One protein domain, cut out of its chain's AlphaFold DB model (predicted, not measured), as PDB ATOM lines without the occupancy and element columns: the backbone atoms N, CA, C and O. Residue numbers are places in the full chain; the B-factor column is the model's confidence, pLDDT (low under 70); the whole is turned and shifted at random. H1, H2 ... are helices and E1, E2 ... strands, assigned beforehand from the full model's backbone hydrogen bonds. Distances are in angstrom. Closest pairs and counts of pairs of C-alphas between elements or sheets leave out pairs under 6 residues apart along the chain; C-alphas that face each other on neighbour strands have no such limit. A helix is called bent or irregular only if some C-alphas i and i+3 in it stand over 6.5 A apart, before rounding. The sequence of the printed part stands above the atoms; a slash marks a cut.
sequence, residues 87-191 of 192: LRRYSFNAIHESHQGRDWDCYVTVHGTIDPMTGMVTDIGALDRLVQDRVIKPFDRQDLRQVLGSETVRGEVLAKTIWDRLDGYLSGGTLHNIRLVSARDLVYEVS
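Overview. This is residues 87 to 191 of the 192 residues of a protein of Nitrospira sp. CG24B (UniProt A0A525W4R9). One twisted sheet of four strands has two helices, H1 and H3, over one face, and its other face is bare. The sheet curls round H3, which packs on E3 and E4, while the longer H1 covers E1 and E2; short H2 sits near one end of the sheet, and the loop of residues 112 to 123 reaches out at the other end. The printed part has 105 residues, with three named helices and four named strands that follow along the chain as E1 E2 H1 H2 H3 E3 E4; the class is mixed, helices and strands, and the antiparallel sheet runs E1 E2 E3 E4. It is compact, with a radius of gyration of the C-alphas of 14.1 A, yet elongated, spanning 49 by 26 by 18 A.

Arrangement. Start with E1, residues 87 to 96, an edge strand that bends by 61 degrees at residue 93. It forms a hairpin with E2, residues 100 to 111; look for N 90 and O 106, 2.8 A apart. E2 is also the antiparallel neighbour of E3, residues 174 to 183, where N 107 and O 179 are 2.7 A apart. E3 makes a hairpin with the other edge strand, E4, residues 186 to 190, with N 180 and O 188 at 2.8 A. H1, residues 124 to 139, lies over E1 and E2 at a height over the sheet of 9.1 A, and on the local plane runs along the strands at 6 degrees to E1; its closest C-alpha pair with E1 is Phe 139 and Ala 94, 6.2 A. H3, residues 155 to 166, is on the same face; its closest C-alpha pair with E4 is Glu 156 and Tyr 188, 5.4 A. H1, with residues 130 to 135 alone, touches residues 162 to 166 of H3 at a steep tilt of 48 degrees, opposite ways; the closest C-alphas, Arg 134 and Arg 165, are 6.5 A apart. H2, residues 144 to 148, only grazes the sheet with residues 144 to 146; its closest C-alpha pair with E1 is Leu 144 and Ile 95, 6.1 A. In H2 and H3 every O i to N i+4 pair is within hydrogen-bond range; in H1, 10 of 12 are.

Along the chain. Find C-alpha 87 at (15.451, 38.979, -36.568), where E1 begins its 25.6 A. E2 covers 34.8 A and ends at C-alpha 111, at (13.052, 47.565, -37.899). H1 covers 21.1 A with a kink of 33 degrees near residue 132, and is only just irregular, its C-alphas 134 and 137 being 6.7 A apart. H2 follows, then H3 at 16.8 A, E3 at 27.4 A and E4 at 13.9 A, which ends at C-alpha 190, at (24.756, 44.660, -45.332).

Size, cuts and confidence. The two farthest C-alphas, of Ser 98 and Met 117, are 48.9 A apart. The printed part has no cut, and the link from E2 to H1 is long. Look for pLDDT under 70 at residues 97 to 99 and 184; the mean of the printed part is 85.1.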
ATOM      1  N   LEU A  87      14.426  39.815 -35.947       75.00
ATOM      2  CA  LEU A  87      15.451  38.979 -36.568       75.00
ATOM      3  C   LEU A  87      14.839  37.647 -37.006       75.00
ATOM      4  O   LEU A  87      14.289  36.907 -36.187       75.00
ATOM      5  N   ARG A  88      14.995  37.300 -38.283       74.75
ATOM      6  CA  ARG A  88      14.666  35.976 -38.823       74.75
ATOM      7  C   ARG A  88      15.885  35.289 -39.393       74.75
ATOM      8  O   ARG A  88      16.690  35.944 -40.038       74.75
ATOM      9  N   ARG A  89      15.969  33.969 -39.214       85.06
ATOM     10  CA  ARG A  89      16.964  33.111 -39.865       85.06
ATOM     11  C   ARG A  89      16.289  32.226 -40.907       85.06
ATOM     12  O   ARG A  89      15.314  31.548 -40.595       85.06
ATOM     13  N   TYR A  90      16.874  32.185 -42.090       86.81
ATOM     14  CA  TYR A  90      16.559  31.271 -43.178       86.81
ATOM     15  C   TYR A  90      17.822  30.500 -43.551       86.81
ATOM     16  O   TYR A  90      18.923  30.996 -43.325       86.81
ATOM     17  N   SER A  91      17.675  29.319 -44.142       86.50
ATOM     18  CA  SER A  91      18.809  28.533 -44.630       86.50
ATOM     19  C   SER A  91      18.532  28.072 -46.059       86.50
ATOM     20  O   SER A  91      17.402  27.695 -46.370       86.50
ATOM     21  N   PHE A  92      19.545  28.102 -46.920       87.44
ATOM     22  CA  PHE A  92      19.489  27.560 -48.282       87.44
ATOM     23  C   PHE A  92      20.841  26.955 -48.666       87.44
ATOM     24  O   PHE A  92      21.879  27.364 -48.144       87.44
ATOM     25  N   ASN A  93      20.841  25.987 -49.579       87.75
ATOM     26  CA  ASN A  93      22.068  25.438 -50.153       87.75
ATOM     27  C   ASN A  93      22.282  26.054 -51.534       87.75
ATOM     28  O   ASN A  93      21.338  26.116 -52.308       87.75
ATOM     29  N   ALA A  94      23.482  26.504 -51.882       84.88
ATOM     30  CA  ALA A  94      23.744  27.035 -53.220       84.88
ATOM     31  C   ALA A  94      25.133  26.649 -53.718       84.88
ATOM     32  O   ALA A  94      26.081  26.548 -52.936       84.88
ATOM     33  N   ILE A  95      25.263  26.448 -55.028       82.88
ATOM     34  CA  ILE A  95      26.537  26.098 -55.656       82.88
ATOM     35  C   ILE A  95      27.410  27.353 -55.739       82.88
ATOM     36  O   ILE A  95      26.999  28.379 -56.289       82.88
ATOM     37  N   HIS A  96      28.628  27.261 -55.199       76.94
ATOM     38  CA  HIS A  96      29.594  28.362 -55.133       76.94
ATOM     39  C   HIS A  96      30.979  27.901 -55.612       76.94
ATOM     40  O   HIS A  96      31.454  26.866 -55.157       76.94
ATOM     41  N   GLU A  97      31.592  28.661 -56.533       67.00
ATOM     42  CA  GLU A  97      32.944  28.530 -57.136       67.00
ATOM     43  C   GLU A  97      33.371  27.157 -57.709       67.00
ATOM     44  O   GLU A  97      33.778  27.088 -58.867       67.00
ATOM     45  N   SER A  98      33.279  26.060 -56.958       63.88
ATOM     46  CA  SER A  98      33.867  24.743 -57.256       63.88
ATOM     47  C   SER A  98      32.850  23.658 -57.640       63.88
ATOM     48  O   SER A  98      33.127  22.468 -57.501       63.88
ATOM     49  N   HIS A  99      31.650  24.045 -58.089       64.19
ATOM     50  CA  HIS A  99      30.501  23.140 -58.297       64.19
ATOM     51  C   HIS A  99      30.046  22.397 -57.026       64.19
ATOM     52  O   HIS A  99      29.216  21.490 -57.096       64.19
ATOM     53  N   GLN A 100      30.557  22.789 -55.858       74.56
ATOM     54  CA  GLN A 100      30.118  22.269 -54.572       74.56
ATOM     55  C   GLN A 100      29.015  23.157 -54.004       74.56
ATOM     56  O   GLN A 100      29.101  24.387 -54.027       74.56
ATOM     57  N   GLY A 101      27.966  22.510 -53.497       79.69
ATOM     58  CA  GLY A 101      26.928  23.178 -52.726       79.69
ATOM     59  C   GLY A 101      27.483  23.612 -51.373       79.69
ATOM     60  O   GLY A 101      28.117  22.820 -50.675       79.69
ATOM     61  N   ARG A 102      27.233  24.863 -51.003       84.75
ATOM     62  CA  ARG A 102      27.513  25.413 -49.681       84.75
ATOM     63  C   ARG A 102      26.200  25.792 -49.013       84.75
ATOM     64  O   ARG A 102      25.317  26.345 -49.666       84.75
ATOM     65  N   ASP A 103      26.098  25.517 -47.721       87.88
ATOM     66  CA  ASP A 103      24.971  25.962 -46.910       87.88
ATOM     67  C   ASP A 103      25.169  27.418 -46.483       87.88
ATOM     68  O   ASP A 103      26.252  27.820 -46.052       87.88
ATOM     69  N   TRP A 104      24.108  28.206 -46.607       89.00
ATOM     70  CA  TRP A 104      24.069  29.613 -46.246       89.00
ATOM     71  C   TRP A 104      22.942  29.847 -45.253       89.00
ATOM     72  O   TRP A 104      21.777  29.586 -45.552       89.00
ATOM     73  N   ASP A 105      23.282  30.399 -44.095       90.00
ATOM     74  CA  ASP A 105      22.315  30.966 -43.166       90.00
ATOM     75  C   ASP A 105      22.134  32.452 -43.477       90.00
ATOM     76  O   ASP A 105      23.076  33.240 -43.384       90.00
ATOM     77  N   CYS A 106      20.916  32.842 -43.838       89.62
ATOM     78  CA  CYS A 106      20.522  34.218 -44.090       89.62
ATOM     79  C   CYS A 106      19.702  34.759 -42.923       89.62
ATOM     80  O   CYS A 106      18.601  34.293 -42.633       89.62
ATOM     81  N   TYR A 107      20.246  35.769 -42.266       90.31
ATOM     82  CA  TYR A 107      19.605  36.524 -41.214       90.31
ATOM     83  C   TYR A 107      19.042  37.815 -41.803       90.31
ATOM     84  O   TYR A 107      19.778  38.597 -42.401       90.31
ATOM     85  N   VAL A 108      17.741  38.027 -41.630       88.38
ATOM     86  CA  VAL A 108      17.020  39.218 -42.085       88.38
ATOM     87  C   VAL A 108      16.521  39.964 -40.860       88.38
ATOM     88  O   VAL A 108      15.742  39.408 -40.082       88.38
ATOM     89  N   THR A 109      16.946  41.214 -40.706       88.38
ATOM     90  CA  THR A 109      16.499  42.091 -39.622       88.38
ATOM     91  C   THR A 109      15.635  43.209 -40.178       88.38
ATOM     92  O   THR A 109      16.081  43.981 -41.029       88.38
ATOM     93  N   VAL A 110      14.414  43.326 -39.666       86.56
ATOM     94  CA  VAL A 110      13.468  44.396 -40.005       86.56
ATOM     95  C   VAL A 110      13.255  45.276 -38.784       86.56
ATOM     96  O   VAL A 110      13.012  44.774 -37.689       86.56
ATOM     97  N   HIS A 111      13.351  46.591 -38.950       86.56
ATOM     98  CA  HIS A 111      13.052  47.565 -37.899       86.56
ATOM     99  C   HIS A 111      11.743  48.276 -38.196       86.56
ATOM    100  O   HIS A 111      11.393  48.515 -39.342       86.56
ATOM    101  N   GLY A 112      11.006  48.644 -37.160       83.06
ATOM    102  CA  GLY A 112       9.728  49.311 -37.337       83.06
ATOM    103  C   GLY A 112       9.003  49.501 -36.022       83.06
ATOM    104  O   GLY A 112       9.464  49.094 -34.952       83.06
ATOM    105  N   THR A 113       7.849  50.145 -36.100       80.75
ATOM    106  CA  THR A 113       6.965  50.289 -34.949       80.75
ATOM    107  C   THR A 113       6.373  48.937 -34.588       80.75
ATOM    108  O   THR A 113       5.841  48.248 -35.452       80.75
ATOM    109  N   ILE A 114       6.427  48.578 -33.308       77.56
ATOM    110  CA  ILE A 114       5.821  47.335 -32.843       77.56
ATOM    111  C   ILE A 114       4.306  47.520 -32.763       77.56
ATOM    112  O   ILE A 114       3.831  48.418 -32.064       77.56
ATOM    113  N   ASP A 115       3.560  46.657 -33.446       75.56
ATOM    114  CA  ASP A 115       2.103  46.651 -33.424       75.56
ATOM    115  C   ASP A 115       1.594  46.407 -31.981       75.56
ATOM    116  O   ASP A 115       1.967  45.420 -31.330       75.56
ATOM    117  N   PRO A 116       0.744  47.290 -31.431       71.88
ATOM    118  CA  PRO A 116       0.296  47.190 -30.043       71.88
ATOM    119  C   PRO A 116      -0.663  46.018 -29.793       71.88
ATOM    120  O   PRO A 116      -0.759  45.540 -28.659       71.88
ATOM    121  N   MET A 117      -1.354  45.516 -30.818       70.75
ATOM    122  CA  MET A 117      -2.273  44.381 -30.726       70.75
ATOM    123  C   MET A 117      -1.539  43.048 -30.849       70.75
ATOM    124  O   MET A 117      -1.733  42.181 -29.993       70.75
ATOM    125  N   THR A 118      -0.658  42.905 -31.839       72.44
ATOM    126  CA  THR A 118       0.040  41.644 -32.145       72.44
ATOM    127  C   THR A 118       1.409  41.535 -31.475       72.44
ATOM    128  O   THR A 118       1.809  40.446 -31.074       72.44
ATOM    129  N   GLY A 119       2.104  42.655 -31.257       71.31
ATOM    130  CA  GLY A 119       3.465  42.685 -30.711       71.31
ATOM    131  C   GLY A 119       4.569  42.469 -31.725       71.31
ATOM    132  O   GLY A 119       5.712  42.310 -31.309       71.31
ATOM    133  N   MET A 120       4.243  42.434 -33.012       74.62
ATOM    134  CA  MET A 120       5.203  42.170 -34.080       74.62
ATOM    135  C   MET A 120       5.650  43.485 -34.722       74.62
ATOM    136  O   MET A 120       4.908  44.469 -34.708       74.62
ATOM    137  N   VAL A 121       6.870  43.521 -35.255       77.12
ATOM    138  CA  VAL A 121       7.378  44.681 -36.008       77.12
ATOM    139  C   VAL A 121       6.814  44.671 -37.427       77.12
ATOM    140  O   VAL A 121       6.504  45.721 -37.986       77.12
ATOM    141  N   THR A 122       6.661  43.477 -37.998       79.25
ATOM    142  CA  THR A 122       6.058  43.265 -39.311       79.25
ATOM    143  C   THR A 122       5.155  42.032 -39.301       79.25
ATOM    144  O   THR A 122       5.146  41.252 -38.347       79.25
ATOM    145  N   ASP A 123       4.365  41.845 -40.357       81.56
ATOM    146  CA  ASP A 123       3.642  40.588 -40.547       81.56
ATOM    147  C   ASP A 123       4.654  39.477 -40.841       81.56
ATOM    148  O   ASP A 123       5.311  39.439 -41.885       81.56
ATOM    149  N   ILE A 124       4.751  38.551 -39.892       78.12
ATOM    150  CA  ILE A 124       5.697  37.446 -39.928       78.12
ATOM    151  C   ILE A 124       5.506  36.552 -41.151       78.12
ATOM    152  O   ILE A 124       6.480  36.171 -41.801       78.12
ATOM    153  N   GLY A 125       4.253  36.222 -41.464       78.81
ATOM    154  CA  GLY A 125       3.920  35.351 -42.584       78.81
ATOM    155  C   GLY A 125       4.117  36.052 -43.923       78.81
ATOM    156  O   GLY A 125       4.491  35.409 -44.901       78.81
ATOM    157  N   ALA A 126       3.895  37.366 -43.984       84.44
ATOM    158  CA  ALA A 126       4.214  38.152 -45.170       84.44
ATOM    159  C   ALA A 126       5.729  38.235 -45.408       84.44
ATOM    160  O   ALA A 126       6.163  38.018 -46.539       84.44
ATOM    161  N   LEU A 127       6.528  38.473 -44.358       85.81
ATOM    162  CA  LEU A 127       7.990  38.478 -44.458       85.81
ATOM    163  C   LEU A 127       8.534  37.103 -44.871       85.81
ATOM    164  O   LEU A 127       9.378  37.036 -45.759       85.81
ATOM    165  N   ASP A 128       8.039  36.018 -44.270       83.88
ATOM    166  CA  ASP A 128       8.451  34.658 -44.642       83.88
ATOM    167  C   ASP A 128       8.143  34.375 -46.118       83.88
ATOM    168  O   ASP A 128       9.053  34.041 -46.872       83.88
ATOM    169  N   ARG A 129       6.910  34.629 -46.582       88.12
ATOM    170  CA  ARG A 129       6.556  34.474 -48.007       88.12
ATOM    171  C   ARG A 129       7.452  35.304 -48.923       88.12
ATOM    172  O   ARG A 129       7.929  34.789 -49.930       88.12
ATOM    173  N   LEU A 130       7.719  36.560 -48.561       91.44
ATOM    174  CA  LEU A 130       8.584  37.446 -49.338       91.44
ATOM    175  C   LEU A 130       9.999  36.870 -49.485       91.44
ATOM    176  O   LEU A 130      10.525  36.814 -50.598       91.44
ATOM    177  N   VAL A 131      10.609  36.431 -48.382       90.69
ATOM    178  CA  VAL A 131      11.964  35.862 -48.395       90.69
ATOM    179  C   VAL A 131      11.979  34.523 -49.128       90.69
ATOM    180  O   VAL A 131      12.866  34.290 -49.948       90.69
ATOM    181  N   GLN A 132      10.978  33.669 -48.916       90.12
ATOM    182  CA  GLN A 132      10.847  32.405 -49.639       90.12
ATOM    183  C   GLN A 132      10.772  32.627 -51.153       90.12
ATOM    184  O   GLN A 132      11.501  31.983 -51.906       90.12
ATOM    185  N   ASP A 133       9.943  33.564 -51.609       92.44
ATOM    186  CA  ASP A 133       9.716  33.804 -53.034       92.44
ATOM    187  C   ASP A 133      10.890  34.504 -53.722       92.44
ATOM    188  O   ASP A 133      11.215  34.189 -54.867       92.44
ATOM    189  N   ARG A 134      11.546  35.446 -53.037       93.44
ATOM    190  CA  ARG A 134      12.574  36.299 -53.654       93.44
ATOM    191  C   ARG A 134      14.005  35.850 -53.405       93.44
ATOM    192  O   ARG A 134      14.888  36.215 -54.189       93.44
ATOM    193  N   VAL A 135      14.233  35.082 -52.343       92.69
ATOM    194  CA  VAL A 135      15.570  34.681 -51.887       92.69
ATOM    195  C   VAL A 135      15.704  33.169 -51.817       92.69
ATOM    196  O   VAL A 135      16.608  32.631 -52.430       92.69
ATOM    197  N   ILE A 136      14.821  32.436 -51.144       91.19
ATOM    198  CA  ILE A 136      15.060  30.991 -50.990       91.19
ATOM    199  C   ILE A 136      14.837  30.256 -52.310       91.19
ATOM    200  O   ILE A 136      15.761  29.632 -52.817       91.19
ATOM    201  N   LYS A 137      13.661  30.380 -52.934       90.06
ATOM    202  CA  LYS A 137      13.362  29.686 -54.200       90.06
ATOM    203  C   LYS A 137      14.341  30.020 -55.335       90.06
ATOM    204  O   LYS A 137      14.701  29.098 -56.061       90.06
ATOM    205  N   PRO A 138      14.788  31.280 -55.525       90.94
ATOM    206  CA  PRO A 138      15.701  31.598 -56.623       90.94
ATOM    207  C   PRO A 138      17.162  31.204 -56.375       90.94
ATOM    208  O   PRO A 138      17.936  31.239 -57.325       90.94
ATOM    209  N   PHE A 139      17.554  30.892 -55.137       90.50
ATOM    210  CA  PHE A 139      18.951  30.605 -54.786       90.50
ATOM    211  C   PHE A 139      19.166  29.157 -54.325       90.50
ATOM    212  O   PHE A 139      20.247  28.613 -54.547       90.50
ATOM    213  N   ASP A 140      18.161  28.516 -53.720       90.06
ATOM    214  CA  ASP A 140      18.276  27.144 -53.228       90.06
ATOM    215  C   ASP A 140      18.529  26.165 -54.378       90.06
ATOM    216  O   ASP A 140      17.803  26.112 -55.375       90.06
ATOM    217  N   ARG A 141      19.592  25.380 -54.219       87.81
ATOM    218  CA  ARG A 141      20.137  24.415 -55.176       87.81
ATOM    219  C   ARG A 141      20.487  25.012 -56.543       87.81
ATOM    220  O   ARG A 141      20.604  24.265 -57.512       87.81
ATOM    221  N   GLN A 142      20.670  26.329 -56.632       89.56
ATOM    222  CA  GLN A 142      21.068  27.012 -57.865       89.56
ATOM    223  C   GLN A 142      22.567  27.334 -57.886       89.56
ATOM    224  O   GLN A 142      23.226  27.397 -56.844       89.56
ATOM    225  N   ASP A 143      23.108  27.572 -59.085       89.31
ATOM    226  CA  ASP A 143      24.444  28.149 -59.264       89.31
ATOM    227  C   ASP A 143      24.380  29.666 -59.098       89.31
ATOM    228  O   ASP A 143      23.759  30.375 -59.897       89.31
ATOM    229  N   LEU A 144      25.054  30.176 -58.065       87.31
ATOM    230  CA  LEU A 144      25.046  31.600 -57.749       87.31
ATOM    231  C   LEU A 144      25.576  32.462 -58.900       87.31
ATOM    232  O   LEU A 144      25.134  33.598 -59.049       87.31
ATOM    233  N   ARG A 145      26.481  31.943 -59.741       85.88
ATOM    234  CA  ARG A 145      26.996  32.666 -60.917       85.88
ATOM    235  C   ARG A 145      25.899  32.910 -61.941       85.88
ATOM    236  O   ARG A 145      25.809  33.998 -62.500       85.88
ATOM    237  N   GLN A 146      25.039  31.913 -62.149       85.75
ATOM    238  CA  GLN A 146      23.903  32.015 -63.064       85.75
ATOM    239  C   GLN A 146      22.830  32.950 -62.505       85.75
ATOM    240  O   GLN A 146      22.325  33.803 -63.227       85.75
ATOM    241  N   VAL A 147      22.527  32.836 -61.207       86.88
ATOM    242  CA  VAL A 147      21.515  33.673 -60.539       86.88
ATOM    243  C   VAL A 147      21.931  35.145 -60.491       86.88
ATOM    244  O   VAL A 147      21.083  36.027 -60.634       86.88
ATOM    245  N   LEU A 148      23.222  35.417 -60.281       85.44
ATOM    246  CA  LEU A 148      23.774  36.772 -60.192       85.44
ATOM    247  C   LEU A 148      24.270  37.319 -61.538       85.44
ATOM    248  O   LEU A 148      24.616  38.494 -61.612       85.44
ATOM    249  N   GLY A 149      24.324  36.494 -62.588       83.88
ATOM    250  CA  GLY A 149      24.849  36.886 -63.899       83.88
ATOM    251  C   GLY A 149      26.326  37.299 -63.873       83.88
ATOM    252  O   GLY A 149      26.718  38.189 -64.624       83.88
ATOM    253  N   SER A 150      27.136  36.697 -62.996       81.88
ATOM    254  CA  SER A 150      28.545  37.056 -62.782       81.88
ATOM    255  C   SER A 150      29.443  35.823 -62.811       81.88
ATOM    256  O   SER A 150      29.092  34.786 -62.255       81.88
ATOM    257  N   GLU A 151      30.634  35.941 -63.406       74.69
ATOM    258  CA  GLU A 151      31.625  34.854 -63.450       74.69
ATOM    259  C   GLU A 151      32.169  34.491 -62.059       74.69
ATOM    260  O   GLU A 151      32.503  33.333 -61.804       74.69
ATOM    261  N   THR A 152      32.217  35.464 -61.143       78.12
ATOM    262  CA  THR A 152      32.647  35.274 -59.751       78.12
ATOM    263  C   THR A 152      31.586  35.787 -58.786       78.12
ATOM    264  O   THR A 152      30.939  36.810 -59.030       78.12
ATOM    265  N   VAL A 153      31.390  35.071 -57.677       83.00
ATOM    266  CA  VAL A 153      30.399  35.429 -56.658       83.00
ATOM    267  C   VAL A 153      31.096  35.656 -55.336       83.00
ATOM    268  O   VAL A 153      31.596  34.726 -54.711       83.00
ATOM    269  N   ARG A 154      31.076  36.903 -54.882       86.88
ATOM    270  CA  ARG A 154      31.521  37.269 -53.543       86.88
ATOM    271  C   ARG A 154      30.352  37.267 -52.565       86.88
ATOM    272  O   ARG A 154      29.251  37.687 -52.922       86.88
ATOM    273  N   GLY A 155      30.606  36.864 -51.322       86.25
ATOM    274  CA  GLY A 155      29.582  36.841 -50.274       86.25
ATOM    275  C   GLY A 155      28.969  38.217 -49.990       86.25
ATOM    276  O   GLY A 155      27.766  38.304 -49.758       86.25
ATOM    277  N   GLU A 156      29.741  39.306 -50.106       89.50
ATOM    278  CA  GLU A 156      29.208  40.667 -49.926       89.50
ATOM    279  C   GLU A 156      28.240  41.057 -51.050       89.50
ATOM    280  O   GLU A 156      27.210  41.681 -50.801       89.50
ATOM    281  N   VAL A 157      28.540  40.653 -52.289       89.12
ATOM    282  CA  VAL A 157      27.673  40.902 -53.453       89.12
ATOM    283  C   VAL A 157      26.384  40.097 -53.335       89.12
ATOM    284  O   VAL A 157      25.304  40.612 -53.631       89.12
ATOM    285  N   LEU A 158      26.472  38.858 -52.846       90.56
ATOM    286  CA  LEU A 158      25.302  38.035 -52.550       90.56
ATOM    287  C   LEU A 158      24.422  38.685 -51.470       90.56
ATOM    288  O   LEU A 158      23.219  38.832 -51.682       90.56
ATOM    289  N   ALA A 159      25.010  39.141 -50.358       92.38
ATOM    290  CA  ALA A 159      24.283  39.830 -49.289       92.38
ATOM    291  C   ALA A 159      23.603  41.113 -49.796       92.38
ATOM    292  O   ALA A 159      22.426  41.339 -49.512       92.38
ATOM    293  N   LYS A 160      24.300  41.908 -50.617       92.75
ATOM    294  CA  LYS A 160      23.741  43.123 -51.229       92.75
ATOM    295  C   LYS A 160      22.622  42.816 -52.223       92.75
ATOM    296  O   LYS A 160      21.596  43.485 -52.214       92.75
ATOM    297  N   THR A 161      22.755  41.759 -53.018       92.81
ATOM    298  CA  THR A 161      21.687  41.341 -53.940       92.81
ATOM    299  C   THR A 161      20.435  40.905 -53.182       92.81
ATOM    300  O   THR A 161      19.317  41.218 -53.590       92.81
ATOM    301  N   ILE A 162      20.605  40.183 -52.072       93.38
ATOM    302  CA  ILE A 162      19.490  39.796 -51.205       93.38
ATOM    303  C   ILE A 162      18.833  41.037 -50.596       93.38
ATOM    304  O   ILE A 162      17.605  41.119 -50.605       93.38
ATOM    305  N   TRP A 163      19.626  42.012 -50.138       94.56
ATOM    306  CA  TRP A 163      19.117  43.307 -49.685       94.56
ATOM    307  C   TRP A 163      18.231  43.955 -50.749       94.56
ATOM    308  O   TRP A 163      17.055  44.194 -50.498       94.56
ATOM    309  N   ASP A 164      18.755  44.162 -51.957       93.94
ATOM    310  CA  ASP A 164      18.057  44.892 -53.025       93.94
ATOM    311  C   ASP A 164      16.778  44.175 -53.504       93.94
ATOM    312  O   ASP A 164      15.854  44.800 -54.022       93.94
ATOM    313  N   ARG A 165      16.684  42.852 -53.310       92.88
ATOM    314  CA  ARG A 165      15.474  42.070 -53.616       92.88
ATOM    315  C   ARG A 165      14.365  42.225 -52.577       92.88
ATOM    316  O   ARG A 165      13.195  42.032 -52.928       92.88
ATOM    317  N   LEU A 166      14.726  42.499 -51.325       92.69
ATOM    318  CA  LEU A 166      13.808  42.600 -50.188       92.69
ATOM    319  C   LEU A 166      13.438  44.051 -49.868       92.69
ATOM    320  O   LEU A 166      12.300  44.319 -49.474       92.69
ATOM    321  N   ASP A 167      14.381  44.972 -50.048       92.44
ATOM    322  CA  ASP A 167      14.197  46.390 -49.778       92.44
ATOM    323  C   ASP A 167      13.072  46.979 -50.642       92.44
ATOM    324  O   ASP A 167      12.926  46.662 -51.823       92.44
ATOM    325  N   GLY A 168      12.213  47.788 -50.025       88.12
ATOM    326  CA  GLY A 168      11.017  48.345 -50.666       88.12
ATOM    327  C   GLY A 168       9.828  47.388 -50.861       88.12
ATOM    328  O   GLY A 168       8.782  47.839 -51.324       88.12
ATOM    329  N   TYR A 169       9.929  46.104 -50.489       90.19
ATOM    330  CA  TYR A 169       8.830  45.123 -50.629       90.19
ATOM    331  C   TYR A 169       8.260  44.610 -49.299       90.19
ATOM    332  O   TYR A 169       7.396  43.731 -49.289       90.19
ATOM    333  N   LEU A 170       8.735  45.140 -48.172       86.31
ATOM    334  CA  LEU A 170       8.246  44.776 -46.844       86.31
ATOM    335  C   LEU A 170       6.831  45.327 -46.612       86.31
ATOM    336  O   LEU A 170       6.544  46.486 -46.896       86.31
ATOM    337  N   SER A 171       5.954  44.506 -46.030       78.88
ATOM    338  CA  SER A 171       4.575  44.879 -45.674       78.88
ATOM    339  C   SER A 171       4.473  45.818 -44.464       78.88
ATOM    340  O   SER A 171       3.392  46.310 -44.153       78.88
ATOM    341  N   GLY A 172       5.581  46.044 -43.760       81.06
ATOM    342  CA  GLY A 172       5.677  46.907 -42.588       81.06
ATOM    343  C   GLY A 172       7.103  46.925 -42.043       81.06
ATOM    344  O   GLY A 172       7.788  45.900 -42.076       81.06
ATOM    345  N   GLY A 173       7.538  48.089 -41.556       84.88
ATOM    346  CA  GLY A 173       8.926  48.331 -41.165       84.88
ATOM    347  C   GLY A 173       9.861  48.576 -42.354       84.88
ATOM    348  O   GLY A 173       9.444  48.625 -43.509       84.88
ATOM    349  N   THR A 174      11.139  48.751 -42.052       87.56
ATOM    350  CA  THR A 174      12.236  48.961 -42.993       87.56
ATOM    351  C   THR A 174      13.272  47.867 -42.812       87.56
ATOM    352  O   THR A 174      13.559  47.444 -41.685       87.56
ATOM    353  N   LEU A 175      13.860  47.416 -43.917       89.81
ATOM    354  CA  LEU A 175      14.974  46.482 -43.867       89.81
ATOM    355  C   LEU A 175      16.144  47.168 -43.154       89.81
ATOM    356  O   LEU A 175      16.475  48.310 -43.462       89.81
ATOM    357  N   HIS A 176      16.729  46.501 -42.165       88.69
ATOM    358  CA  HIS A 176      17.827  47.050 -41.370       88.69
ATOM    359  C   HIS A 176      19.105  46.230 -41.515       88.69
ATOM    360  O   HIS A 176      20.200  46.773 -41.426       88.69
ATOM    361  N   ASN A 177      19.013  44.916 -41.686       90.94
ATOM    362  CA  ASN A 177      20.214  44.098 -41.804       90.94
ATOM    363  C   ASN A 177      19.952  42.856 -42.642       90.94
ATOM    364  O   ASN A 177      18.932  42.190 -42.465       90.94
ATOM    365  N   ILE A 178      20.910  42.533 -43.501       92.00
ATOM    366  CA  ILE A 178      21.065  41.212 -44.092       92.00
ATOM    367  C   ILE A 178      22.430  40.692 -43.671       92.00
ATOM    368  O   ILE A 178      23.450  41.268 -44.043       92.00
ATOM    369  N   ARG A 179      22.449  39.580 -42.938       92.00
ATOM    370  CA  ARG A 179      23.676  38.872 -42.575       92.00
ATOM    371  C   ARG A 179      23.655  37.470 -43.164       92.00
ATOM    372  O   ARG A 179      22.736  36.701 -42.914       92.00
ATOM    373  N   LEU A 180      24.677  37.123 -43.929       91.75
ATOM    374  CA  LEU A 180      24.895  35.791 -44.477       91.75
ATOM    375  C   LEU A 180      26.029  35.102 -43.734       91.75
ATOM    376  O   LEU A 180      27.092  35.690 -43.554       91.75
ATOM    377  N   VAL A 181      25.826  33.848 -43.352       89.12
ATOM    378  CA  VAL A 181      26.840  33.006 -42.717       89.12
ATOM    379  C   VAL A 181      26.985  31.738 -43.543       89.12
ATOM    380  O   VAL A 181      26.022  30.999 -43.710       89.12
ATOM    381  N   SER A 182      28.179  31.500 -44.083       83.12
ATOM    382  CA  SER A 182      28.449  30.344 -44.962       83.12
ATOM    383  C   SER A 182      29.366  29.291 -44.327       83.12
ATOM    384  O   SER A 182      29.487  28.171 -44.812       83.12
ATOM    385  N   ALA A 183      30.025  29.667 -43.230       79.00
ATOM    386  CA  ALA A 183      30.808  28.828 -42.328       79.00
ATOM    387  C   ALA A 183      30.964  29.581 -40.994       79.00
ATOM    388  O   ALA A 183      30.651  30.770 -40.932       79.00
ATOM    389  N   ARG A 184      31.480  28.925 -39.942       68.38
ATOM    390  CA  ARG A 184      31.602  29.524 -38.593       68.38
ATOM    391  C   ARG A 184      32.289  30.899 -38.575       68.38
ATOM    392  O   ARG A 184      31.846  31.756 -37.823       68.38
ATOM    393  N   ASP A 185      33.278  31.109 -39.444       76.00
ATOM    394  CA  ASP A 185      34.080  32.340 -39.480       76.00
ATOM    395  C   ASP A 185      33.844  33.196 -40.740       76.00
ATOM    396  O   ASP A 185      34.511  34.208 -40.940       76.00
ATOM    397  N   LEU A 186      32.905  32.807 -41.614       83.69
ATOM    398  CA  LEU A 186      32.611  33.519 -42.865       83.69
ATOM    399  C   LEU A 186      31.236  34.174 -42.789       83.69
ATOM    400  O   LEU A 186      30.218  33.538 -43.090       83.69
ATOM    401  N   VAL A 187      31.247  35.451 -42.406       88.31
ATOM    402  CA  VAL A 187      30.067  36.301 -42.238       88.31
ATOM    403  C   VAL A 187      30.134  37.481 -43.205       88.31
ATOM    404  O   VAL A 187      31.153  38.163 -43.285       88.31
ATOM    405  N   TYR A 188      29.035  37.741 -43.908       92.12
ATOM    406  CA  TYR A 188      28.876  38.881 -44.810       92.12
ATOM    407  C   TYR A 188      27.655  39.679 -44.383       92.12
ATOM    408  O   TYR A 188      26.596  39.097 -44.166       92.12
ATOM    409  N   GLU A 189      27.781  40.995 -44.259       91.31
ATOM    410  CA  GLU A 189      26.731  41.827 -43.678       91.31
ATOM    411  C   GLU A 189      26.488  43.083 -44.513       91.31
ATOM    412  O   GLU A 189      27.428  43.711 -44.999       91.31
ATOM    413  N   VAL A 190      25.214  43.430 -44.684       92.19
ATOM    414  CA  VAL A 190      24.756  44.660 -45.332       92.19
ATOM    415  C   VAL A 190      23.723  45.322 -44.430       92.19
ATOM    416  O   VAL A 190      22.766  44.682 -43.990       92.19
ATOM    417  N   SER A 191      23.930  46.611 -44.187       88.31
ATOM    418  CA  SER A 191      23.070  47.508 -43.411       88.31
ATOM    419  C   SER A 191      22.922  48.838 -44.180       88.31
ATOM    420  O   SER A 191      23.723  49.060 -45.095       88.31
TER     421      SER A 191